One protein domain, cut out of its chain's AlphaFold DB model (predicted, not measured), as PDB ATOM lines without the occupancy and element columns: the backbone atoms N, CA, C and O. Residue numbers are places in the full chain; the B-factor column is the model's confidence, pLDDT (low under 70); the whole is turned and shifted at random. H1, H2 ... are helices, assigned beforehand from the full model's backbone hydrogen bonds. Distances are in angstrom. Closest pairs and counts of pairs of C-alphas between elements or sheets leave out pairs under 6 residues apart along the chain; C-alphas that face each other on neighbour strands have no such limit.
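Overview. This is residues 35 to 113 of the 138 residues of an uncharacterized protein of Halobacillus litoralis (UniProt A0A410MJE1). Six short helices stand round a common middle as a loosely joined ring, in the order H2, H1, H3, H4, H5, H6 and back to H2, with few contacts between them: of the six only H4 and H5 touch, and H3 and H4 stand about perpendicular to each other, at 86 degrees. The tip of H1 with the residues after it, 40 to 45, sticks out, and a long loop, residues 97 to 108, swings outward between H5 and H6. The printed part has 79 residues, with six named helices, H1 to H6 along the chain, and no named strand: all helix. It is compact and rounded, with a radius of gyration of the C-alphas of 11.6 A and spans of 34 by 25 by 24 A.

Along the chain. H2, residues 50 to 60, is 15.1 A long and begins at C-alpha 50, (-19.360, -21.694, 91.827). H3, residues 64 to 74, measures 15.5 A. H1, residues 35 to 43, begins at C-alpha 35, (-15.701, -18.654, 77.220), and measures 12.0 A. H4, residues 78 to 87, measures 14.1 A, H5, residues 92 to 96, 5.9 A. H6, residues 109 to 112, 5.4 A long, ends at C-alpha 112, (-16.371, -15.073, 95.734).

Arrangement. H2 is close to but not clearly touching H6, C-alphas 54 and 112 being closest at 6.8 A. H1 and H2 are near each other. H1 and H3 are close but not clearly touching, at a steep tilt of 60 degrees; C-alphas 35 and 70 are closest, 5.6 A. H4 and H5 touch, closest at C-alphas 82 and 95, 4.8 A. In H1 to H5 every O i to N i+4 pair is within hydrogen-bond range; H6 is too short for one.

Size, cuts and confidence. The C-alphas of Glu 44 and Asp 103 are farthest apart, 33.8 A. The printed part has no cut. The link from H5 to H6 is long. Residues 99 to 113 have pLDDT under 70.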
ATOM      1  N   HIS A  35     -14.799 -18.069  78.210       80.31
ATOM      2  CA  HIS A  35     -15.701 -18.654  77.220       80.31
ATOM      3  C   HIS A  35     -15.286 -20.057  76.787       80.31
ATOM      4  O   HIS A  35     -16.083 -20.984  76.884       80.31
ATOM      5  N   THR A  36     -14.018 -20.244  76.418       83.44
ATOM      6  CA  THR A  36     -13.517 -21.551  75.974       83.44
ATOM      7  C   THR A  36     -13.580 -22.580  77.098       83.44
ATOM      8  O   THR A  36     -13.920 -23.737  76.853       83.44
ATOM      9  N   LYS A  37     -13.276 -22.185  78.340       85.31
ATOM     10  CA  LYS A  37     -13.298 -23.116  79.473       85.31
ATOM     11  C   LYS A  37     -14.715 -23.553  79.836       85.31
ATOM     12  O   LYS A  37     -14.938 -24.749  80.011       85.31
ATOM     13  N   VAL A  38     -15.647 -22.603  79.930       81.75
ATOM     14  CA  VAL A  38     -17.050 -22.870  80.275       81.75
ATOM     15  C   VAL A  38     -17.734 -23.678  79.174       81.75
ATOM     16  O   VAL A  38     -18.388 -24.671  79.477       81.75
ATOM     17  N   GLU A  39     -17.530 -23.329  77.900       82.50
ATOM     18  CA  GLU A  39     -18.071 -24.115  76.785       82.50
ATOM     19  C   GLU A  39     -17.522 -25.540  76.763       82.50
ATOM     20  O   GLU A  39     -18.284 -26.478  76.541       82.50
ATOM     21  N   THR A  40     -16.222 -25.718  77.027       84.50
ATOM     22  CA  THR A  40     -15.615 -27.055  77.089       84.50
ATOM     23  C   THR A  40     -16.247 -27.887  78.202       84.50
ATOM     24  O   THR A  40     -16.650 -29.017  77.950       84.50
ATOM     25  N   ALA A  41     -16.406 -27.319  79.401       82.06
ATOM     26  CA  ALA A  41     -17.042 -28.010  80.521       82.06
ATOM     27  C   ALA A  41     -18.485 -28.430  80.184       82.06
ATOM     28  O   ALA A  41     -18.877 -29.568  80.434       82.06
ATOM     29  N   ILE A  42     -19.257 -27.547  79.542       79.62
ATOM     30  CA  ILE A  42     -20.628 -27.849  79.107       79.62
ATOM     31  C   ILE A  42     -20.647 -28.963  78.046       79.62
ATOM     32  O   ILE A  42     -21.468 -29.876  78.146       79.62
ATOM     33  N   ASP A  43     -19.755 -28.921  77.049       82.75
ATOM     34  CA  ASP A  43     -19.656 -29.952  75.999       82.75
ATOM     35  C   ASP A  43     -19.260 -31.322  76.579       82.75
ATOM     36  O   ASP A  43     -19.779 -32.362  76.167       82.75
ATOM     37  N   GLU A  44     -18.411 -31.321  77.610       83.88
ATOM     38  CA  GLU A  44     -18.024 -32.511  78.373       83.88
ATOM     39  C   GLU A  44     -19.123 -33.000  79.341       83.88
ATOM     40  O   GLU A  44     -19.009 -34.085  79.920       83.88
ATOM     41  N   GLY A  45     -20.229 -32.256  79.468       77.31
ATOM     42  CA  GLY A  45     -21.346 -32.569  80.359       77.31
ATOM     43  C   GLY A  45     -21.034 -32.321  81.835       77.31
ATOM     44  O   GLY A  45     -21.681 -32.905  82.708       77.31
ATOM     45  N   GLU A  46     -20.031 -31.494  82.120       80.62
ATOM     46  CA  GLU A  46     -19.675 -31.064  83.462       80.62
ATOM     47  C   GLU A  46     -20.592 -29.933  83.933       80.62
ATOM     48  O   GLU A  46     -21.002 -29.055  83.174       80.62
ATOM     49  N   THR A  47     -20.899 -29.940  85.227       80.56
ATOM     50  CA  THR A  47     -21.620 -28.843  85.873       80.56
ATOM     51  C   THR A  47     -20.624 -27.780  86.320       80.56
ATOM     52  O   THR A  47     -19.691 -28.069  87.076       80.56
ATOM     53  N   VAL A  48     -20.832 -26.539  85.886       82.62
ATOM     54  CA  VAL A  48     -19.964 -25.409  86.237       82.62
ATOM     55  C   VAL A  48     -20.423 -24.803  87.559       82.62
ATOM     56  O   VAL A  48     -21.124 -23.797  87.611       82.62
ATOM     57  N   THR A  49     -20.039 -25.449  88.658       82.88
ATOM     58  CA  THR A  49     -20.351 -24.948  90.005       82.88
ATOM     59  C   THR A  49     -19.586 -23.656  90.321       82.88
ATOM     60  O   THR A  49     -18.545 -23.382  89.716       82.88
ATOM     61  N   LYS A  50     -20.052 -22.895  91.322       78.31
ATOM     62  CA  LYS A  50     -19.360 -21.694  91.827       78.31
ATOM     63  C   LYS A  50     -17.900 -21.984  92.179       78.31
ATOM     64  O   LYS A  50     -17.011 -21.255  91.755       78.31
ATOM     65  N   ALA A  51     -17.650 -23.090  92.880       77.56
ATOM     66  CA  ALA A  51     -16.303 -23.503  93.271       77.56
ATOM     67  C   ALA A  51     -15.403 -23.799  92.059       77.56
ATOM     68  O   ALA A  51     -14.223 -23.450  92.065       77.56
ATOM     69  N   ASN A  52     -15.954 -24.407  91.000       82.88
ATOM     70  CA  ASN A  52     -15.208 -24.626  89.760       82.88
ATOM     71  C   ASN A  52     -14.854 -23.293  89.099       82.88
ATOM     72  O   ASN A  52     -13.704 -23.101  88.709       82.88
ATOM     73  N   LEU A  53     -15.825 -22.381  88.991       80.00
ATOM     74  CA  LEU A  53     -15.606 -21.078  88.373       80.00
ATOM     75  C   LEU A  53     -14.582 -20.250  89.162       80.00
ATOM     76  O   LEU A  53     -13.690 -19.677  88.549       80.00
ATOM     77  N   GLN A  54     -14.654 -20.253  90.496       77.75
ATOM     78  CA  GLN A  54     -13.697 -19.575  91.374       77.75
ATOM     79  C   GLN A  54     -12.279 -20.120  91.189       77.75
ATOM     80  O   GLN A  54     -11.365 -19.359  90.887       77.75
ATOM     81  N   ALA A  55     -12.105 -21.443  91.234       80.44
ATOM     82  CA  ALA A  55     -10.797 -22.056  91.021       80.44
ATOM     83  C   ALA A  55     -10.228 -21.755  89.620       80.44
ATOM     84  O   ALA A  55      -9.015 -21.595  89.450       80.44
ATOM     85  N   TRP A  56     -11.086 -21.691  88.594       83.31
ATOM     86  CA  TRP A  56     -10.665 -21.311  87.247       83.31
ATOM     87  C   TRP A  56     -10.310 -19.831  87.157       83.31
ATOM     88  O   TRP A  56      -9.303 -19.518  86.524       83.31
ATOM     89  N   ALA A  57     -11.074 -18.956  87.809       80.06
ATOM     90  CA  ALA A  57     -10.801 -17.529  87.870       80.06
ATOM     91  C   ALA A  57      -9.466 -17.247  88.567       80.06
ATOM     92  O   ALA A  57      -8.625 -16.579  87.985       80.06
ATOM     93  N   GLU A  58      -9.192 -17.863  89.719       80.19
ATOM     94  CA  GLU A  58      -7.901 -17.740  90.417       80.19
ATOM     95  C   GLU A  58      -6.723 -18.262  89.577       80.19
ATOM     96  O   GLU A  58      -5.624 -17.714  89.600       80.19
ATOM     97  N   THR A  59      -6.939 -19.342  88.818       81.38
ATOM     98  CA  THR A  59      -5.888 -19.947  87.981       81.38
ATOM     99  C   THR A  59      -5.592 -19.123  86.726       81.38
ATOM    100  O   THR A  59      -4.464 -19.157  86.227       81.38
ATOM    101  N   ASN A  60      -6.596 -18.431  86.185       77.94
ATOM    102  CA  ASN A  60      -6.500 -17.701  84.919       77.94
ATOM    103  C   ASN A  60      -6.543 -16.175  85.085       77.94
ATOM    104  O   ASN A  60      -6.480 -15.485  84.070       77.94
ATOM    105  N   ASP A  61      -6.591 -15.676  86.324       79.56
ATOM    106  CA  ASP A  61      -6.705 -14.251  86.662       79.56
ATOM    107  C   ASP A  61      -7.979 -13.614  86.063       79.56
ATOM    108  O   ASP A  61      -7.936 -12.509  85.533       79.56
ATOM    109  N   TRP A  62      -9.107 -14.344  86.068       80.75
ATOM    110  CA  TRP A  62     -10.369 -13.825  85.518       80.75
ATOM    111  C   TRP A  62     -11.098 -12.920  86.508       80.75
ATOM    112  O   TRP A  62     -11.289 -13.273  87.673       80.75
ATOM    113  N   GLU A  63     -11.589 -11.795  85.997       77.94
ATOM    114  CA  GLU A  63     -12.330 -10.775  86.737       77.94
ATOM    115  C   GLU A  63     -13.805 -10.698  86.288       77.94
ATOM    116  O   GLU A  63     -14.259 -11.417  85.393       77.94
ATOM    117  N   MET A  64     -14.603  -9.841  86.944       71.81
ATOM    118  CA  MET A  64     -16.042  -9.705  86.647       71.81
ATOM    119  C   MET A  64     -16.272  -9.289  85.195       71.81
ATOM    120  O   MET A  64     -17.212  -9.752  84.549       71.81
ATOM    121  N   ASP A  65     -15.368  -8.465  84.669       74.25
ATOM    122  CA  ASP A  65     -15.333  -8.062  83.269       74.25
ATOM    123  C   ASP A  65     -15.236  -9.261  82.309       74.25
ATOM    124  O   ASP A  65     -15.871  -9.240  81.253       74.25
ATOM    125  N   ASP A  66     -14.519 -10.333  82.662       80.50
ATOM    126  CA  ASP A  66     -14.421 -11.537  81.825       80.50
ATOM    127  C   ASP A  66     -15.742 -12.311  81.794       80.50
ATOM    128  O   ASP A  66     -16.164 -12.808  80.744       80.50
ATOM    129  N   LEU A  67     -16.442 -12.369  82.929       76.88
ATOM    130  CA  LEU A  67     -17.761 -12.991  83.017       76.88
ATOM    131  C   LEU A  67     -18.827 -12.160  82.282       76.88
ATOM    132  O   LEU A  67     -19.661 -12.710  81.555       76.88
ATOM    133  N   GLN A  68     -18.750 -10.830  82.377       76.25
ATOM    134  CA  GLN A  68     -19.568  -9.906  81.585       76.25
ATOM    135  C   GLN A  68     -19.287 -10.050  80.082       76.25
ATOM    136  O   GLN A  68     -20.215 -10.081  79.266       76.25
ATOM    137  N   ALA A  69     -18.015 -10.173  79.694       77.81
ATOM    138  CA  ALA A  69     -17.612 -10.395  78.312       77.81
ATOM    139  C   ALA A  69     -18.133 -11.737  77.781       77.81
ATOM    140  O   ALA A  69     -18.622 -11.790  76.649       77.81
ATOM    141  N   PHE A  70     -18.108 -12.792  78.599       82.38
ATOM    142  CA  PHE A  70     -18.705 -14.087  78.282       82.38
ATOM    143  C   PHE A  70     -20.216 -13.996  78.058       82.38
ATOM    144  O   PHE A  70     -20.698 -14.453  77.016       82.38
ATOM    145  N   ALA A  71     -20.956 -13.371  78.977       79.19
ATOM    146  CA  ALA A  71     -22.402 -13.199  78.841       79.19
ATOM    147  C   ALA A  71     -22.735 -12.432  77.552       79.19
ATOM    148  O   ALA A  71     -23.552 -12.866  76.736       79.19
ATOM    149  N   LYS A  72     -22.000 -11.346  77.289       79.25
ATOM    150  CA  LYS A  72     -22.146 -10.539  76.073       79.25
ATOM    151  C   LYS A  72     -21.801 -11.306  74.795       79.25
ATOM    152  O   LYS A  72     -22.488 -11.132  73.789       79.25
ATOM    153  N   ALA A  73     -20.756 -12.134  74.810       78.75
ATOM    154  CA  ALA A  73     -20.347 -12.946  73.664       78.75
ATOM    155  C   ALA A  73     -21.391 -14.017  73.314       78.75
ATOM    156  O   ALA A  73     -21.635 -14.267  72.133       78.75
ATOM    157  N   ASN A  74     -22.050 -14.584  74.327       76.19
ATOM    158  CA  ASN A  74     -23.122 -15.567  74.160       76.19
ATOM    159  C   ASN A  74     -24.503 -14.931  73.950       76.19
ATOM    160  O   ASN A  74     -25.476 -15.637  73.695       76.19
ATOM    161  N   GLY A  75     -24.598 -13.600  74.015       78.25
ATOM    162  CA  GLY A  75     -25.866 -12.883  73.900       78.25
ATOM    163  C   GLY A  75     -26.821 -13.154  75.063       78.25
ATOM    164  O   GLY A  75     -28.024 -12.985  74.887       78.25
ATOM    165  N   MET A  76     -26.289 -13.573  76.213       78.88
ATOM    166  CA  MET A  76     -27.044 -13.811  77.435       78.88
ATOM    167  C   MET A  76     -27.317 -12.480  78.129       78.88
ATOM    168  O   MET A  76     -26.438 -11.622  78.254       78.88
ATOM    169  N   THR A  77     -28.551 -12.306  78.578       81.56
ATOM    170  CA  THR A  77     -28.909 -11.267  79.542       81.56
ATOM    171  C   THR A  77     -28.436 -11.654  80.942       81.56
ATOM    172  O   THR A  77     -28.135 -12.815  81.205       81.56
ATOM    173  N   GLU A  78     -28.389 -10.686  81.856       79.19
ATOM    174  CA  GLU A  78     -28.111 -10.944  83.274       79.19
ATOM    175  C   GLU A  78     -29.009 -12.041  83.842       79.19
ATOM    176  O   GLU A  78     -28.508 -13.015  84.385       79.19
ATOM    177  N   VAL A  79     -30.321 -11.933  83.624       81.69
ATOM    178  CA  VAL A  79     -31.295 -12.931  84.083       81.69
ATOM    179  C   VAL A  79     -30.963 -14.320  83.536       81.69
ATOM    180  O   VAL A  79     -31.011 -15.292  84.275       81.69
ATOM    181  N   GLU A  80     -30.566 -14.422  82.266       83.94
ATOM    182  CA  GLU A  80     -30.169 -15.705  81.672       83.94
ATOM    183  C   GLU A  80     -28.851 -16.244  82.247       83.94
ATOM    184  O   GLU A  80     -28.678 -17.457  82.326       83.94
ATOM    185  N   LEU A  81     -27.922 -15.373  82.653       82.25
ATOM    186  CA  LEU A  81     -26.694 -15.785  83.337       82.25
ATOM    187  C   LEU A  81     -26.987 -16.264  84.768       82.25
ATOM    188  O   LEU A  81     -26.410 -17.257  85.205       82.25
ATOM    189  N   GLN A  82     -27.892 -15.586  85.476       84.75
ATOM    190  CA  GLN A  82     -28.339 -15.969  86.817       84.75
ATOM    191  C   GLN A  82     -29.084 -17.307  86.787       84.75
ATOM    192  O   GLN A  82     -28.729 -18.213  87.538       84.75
ATOM    193  N   ASP A  83     -30.028 -17.469  85.854       85.31
ATOM    194  CA  ASP A  83     -30.729 -18.736  85.619       85.31
ATOM    195  C   ASP A  83     -29.726 -19.855  85.294       85.31
ATOM    196  O   ASP A  83     -29.786 -20.935  85.882       85.31
ATOM    197  N   TRP A  84     -28.745 -19.596  84.419       86.38
ATOM    198  CA  TRP A  84     -27.690 -20.563  84.108       86.38
ATOM    199  C   TRP A  84     -26.872 -20.955  85.347       86.38
ATOM    200  O   TRP A  84     -26.563 -22.135  85.532       86.38
ATOM    201  N   ALA A  85     -26.522 -19.998  86.206       83.19
ATOM    202  CA  ALA A  85     -25.783 -20.266  87.436       83.19
ATOM    203  C   ALA A  85     -26.597 -21.162  88.386       83.19
ATOM    204  O   ALA A  85     -26.086 -22.167  88.889       83.19
ATOM    205  N   GLU A  86     -27.886 -20.868  88.570       85.12
ATOM    206  CA  GLU A  86     -28.797 -21.689  89.375       85.12
ATOM    207  C   GLU A  86     -28.963 -23.103  88.800       85.12
ATOM    208  O   GLU A  86     -28.888 -24.088  89.541       85.12
ATOM    209  N   GLU A  87     -29.091 -23.239  87.475       85.94
ATOM    210  CA  GLU A  87     -29.123 -24.542  86.793       85.94
ATOM    211  C   GLU A  87     -27.823 -25.340  86.986       85.94
ATOM    212  O   GLU A  87     -27.844 -26.575  86.989       85.94
ATOM    213  N   ASN A  88     -26.702 -24.652  87.215       81.38
ATOM    214  CA  ASN A  88     -25.409 -25.251  87.539       81.38
ATOM    215  C   ASN A  88     -25.164 -25.417  89.053       81.38
ATOM    216  O   ASN A  88     -24.049 -25.730  89.482       81.38
ATOM    217  N   GLY A  89     -26.206 -25.263  89.873       81.00
ATOM    218  CA  GLY A  89     -26.171 -25.553  91.306       81.00
ATOM    219  C   GLY A  89     -25.608 -24.429  92.169       81.00
ATOM    220  O   GLY A  89     -25.179 -24.691  93.294       81.00
ATOM    221  N   TRP A  90     -25.584 -23.198  91.660       82.69
ATOM    222  CA  TRP A  90     -25.285 -22.024  92.472       82.69
ATOM    223  C   TRP A  90     -26.463 -21.715  93.397       82.69
ATOM    224  O   TRP A  90     -27.613 -22.047  93.099       82.69
ATOM    225  N   SER A  91     -26.179 -21.099  94.545       81.62
ATOM    226  CA  SER A  91     -27.240 -20.602  95.418       81.62
ATOM    227  C   SER A  91     -27.919 -19.385  94.779       81.62
ATOM    228  O   SER A  91     -27.289 -18.659  94.015       81.62
ATOM    229  N   VAL A  92     -29.185 -19.133  95.128       80.06
ATOM    230  CA  VAL A  92     -29.926 -17.938  94.672       80.06
ATOM    231  C   VAL A  92     -29.210 -16.644  95.085       80.06
ATOM    232  O   VAL A  92     -29.283 -15.632  94.402       80.06
ATOM    233  N   GLU A  93     -28.501 -16.664  96.214       76.50
ATOM    234  CA  GLU A  93     -27.730 -15.518  96.703       76.50
ATOM    235  C   GLU A  93     -26.464 -15.291  95.869       76.50
ATOM    236  O   GLU A  93     -26.114 -14.148  95.585       76.50
ATOM    237  N   ASP A  94     -25.805 -16.367  95.436       75.19
ATOM    238  CA  ASP A  94     -24.628 -16.300  94.570       75.19
ATOM    239  C   ASP A  94     -24.980 -15.982  93.114       75.19
ATOM    240  O   ASP A  94     -24.222 -15.280  92.448       75.19
ATOM    241  N   SER A  95     -26.122 -16.467  92.618       78.38
ATOM    242  CA  SER A  95     -26.627 -16.087  91.298       78.38
ATOM    243  C   SER A  95     -27.060 -14.623  91.299       78.38
ATOM    244  O   SER A  95     -26.625 -13.877  90.434       78.38
ATOM    245  N   ALA A  96     -27.800 -14.153  92.308       76.19
ATOM    246  CA  ALA A  96     -28.204 -12.745  92.416       76.19
ATOM    247  C   ALA A  96     -27.016 -11.773  92.532       76.19
ATOM    248  O   ALA A  96     -27.116 -10.608  92.159       76.19
ATOM    249  N   LYS A  97     -25.888 -12.267  93.043       73.31
ATOM    250  CA  LYS A  97     -24.596 -11.582  93.114       73.31
ATOM    251  C   LYS A  97     -23.954 -11.368  91.731       73.31
ATOM    252  O   LYS A  97     -23.150 -10.452  91.578       73.31
ATOM    253  N   LEU A  98     -24.341 -12.134  90.705       70.56
ATOM    254  CA  LEU A  98     -24.011 -11.878  89.295       70.56
ATOM    255  C   LEU A  98     -24.805 -10.681  88.748       70.56
ATOM    256  O   LEU A  98     -25.432 -10.765  87.693       70.56
ATOM    257  N   ASP A  99     -24.814  -9.584  89.499       64.12
ATOM    258  CA  ASP A  99     -25.336  -8.290  89.090       64.12
ATOM    259  C   ASP A  99     -24.386  -7.771  88.005       64.12
ATOM    260  O   ASP A  99     -23.278  -7.295  88.276       64.12
ATOM    261  N   LEU A 100     -24.774  -7.963  86.740       59.22
ATOM    262  CA  LEU A 100     -24.057  -7.438  85.583       59.22
ATOM    263  C   LEU A 100     -24.505  -5.990  85.401       59.22
ATOM    264  O   LEU A 100     -24.966  -5.589  84.327       59.22
ATOM    265  N   ASP A 101     -24.365  -5.184  86.447       53.62
ATOM    266  CA  ASP A 101     -24.487  -3.747  86.325       53.62
ATOM    267  C   ASP A 101     -23.257  -3.298  85.518       53.62
ATOM    268  O   ASP A 101     -22.179  -3.043  86.046       53.62
ATOM    269  N   LEU A 102     -23.390  -3.299  84.184       45.72
ATOM    270  CA  LEU A 102     -22.354  -2.988  83.181       45.72
ATOM    271  C   LEU A 102     -21.760  -1.564  83.328       45.72
ATOM    272  O   LEU A 102     -20.941  -1.148  82.506       45.72
ATOM    273  N   ASP A 103     -22.192  -0.811  84.344       40.62
ATOM    274  CA  ASP A 103     -21.721   0.516  84.749       40.62
ATOM    275  C   ASP A 103     -21.110   0.525  86.175       40.62
ATOM    276  O   ASP A 103     -20.415   1.480  86.544       40.62
ATOM    277  N   ALA A 104     -21.309  -0.526  86.980       43.25
ATOM    278  CA  ALA A 104     -20.756  -0.652  88.324       43.25
ATOM    279  C   ALA A 104     -19.504  -1.541  88.313       43.25
ATOM    280  O   ALA A 104     -19.547  -2.748  88.108       43.25
ATOM    281  N   ASN A 105     -18.356  -0.920  88.569       40.75
ATOM    282  CA  ASN A 105     -17.081  -1.599  88.775       40.75
ATOM    283  C   ASN A 105     -17.122  -2.391  90.101       40.75
ATOM    284  O   ASN A 105     -16.761  -1.855  91.153       40.75
ATOM    285  N   VAL A 106     -17.645  -3.620  90.067       49.53
ATOM    286  CA  VAL A 106     -17.722  -4.536  91.214       49.53
ATOM    287  C   VAL A 106     -16.644  -5.608  91.064       49.53
ATOM    288  O   VAL A 106     -16.583  -6.314  90.061       49.53
ATOM    289  N   ASN A 107     -15.788  -5.721  92.079       46.56
ATOM    290  CA  ASN A 107     -14.698  -6.693  92.136       46.56
ATOM    291  C   ASN A 107     -15.257  -8.112  92.356       46.56
ATOM    292  O   ASN A 107     -15.942  -8.333  93.356       46.56
ATOM    293  N   LEU A 108     -14.919  -9.071  91.481       48.62
ATOM    294  CA  LEU A 108     -15.280 -10.496  91.640       48.62
ATOM    295  C   LEU A 108     -14.745 -11.095  92.945       48.62
ATOM    296  O   LEU A 108     -15.378 -11.978  93.516       48.62
ATOM    297  N   ASP A 109     -13.608 -10.587  93.421       51.97
ATOM    298  CA  ASP A 109     -12.962 -11.001  94.670       51.97
ATOM    299  C   ASP A 109     -13.945 -10.912  95.856       51.97
ATOM    300  O   ASP A 109     -14.179 -11.894  96.548       51.97
ATOM    301  N   ASN A 110     -14.679  -9.797  95.969       53.59
ATOM    302  CA  ASN A 110     -15.691  -9.586  97.016       53.59
ATOM    303  C   ASN A 110     -16.963 -10.440  96.826       53.59
ATOM    304  O   ASN A 110     -17.795 -10.534  97.726       53.59
ATOM    305  N   LEU A 111     -17.175 -10.994  95.630       56.41
ATOM    306  CA  LEU A 111     -18.334 -11.830  95.309       56.41
ATOM    307  C   LEU A 111     -18.105 -13.296  95.680       56.41
ATOM    308  O   LEU A 111     -19.044 -14.027  96.019       56.41
ATOM    309  N   LEU A 112     -16.846 -13.710  95.556       56.66
ATOM    310  CA  LEU A 112     -16.371 -15.073  95.734       56.66
ATOM    311  C   LEU A 112     -15.751 -15.309  97.112       56.66
ATOM    312  O   LEU A 112     -15.556 -16.468  97.474       56.66
ATOM    313  N   GLU A 113     -15.500 -14.255  97.893       55.34
ATOM    314  CA  GLU A 113     -15.302 -14.389  99.333       55.34
ATOM    315  C   GLU A 113     -16.527 -15.099  99.935       55.34
ATOM    316  O   GLU A 113     -17.678 -14.663  99.798       55.34
TER     317      GLU A 113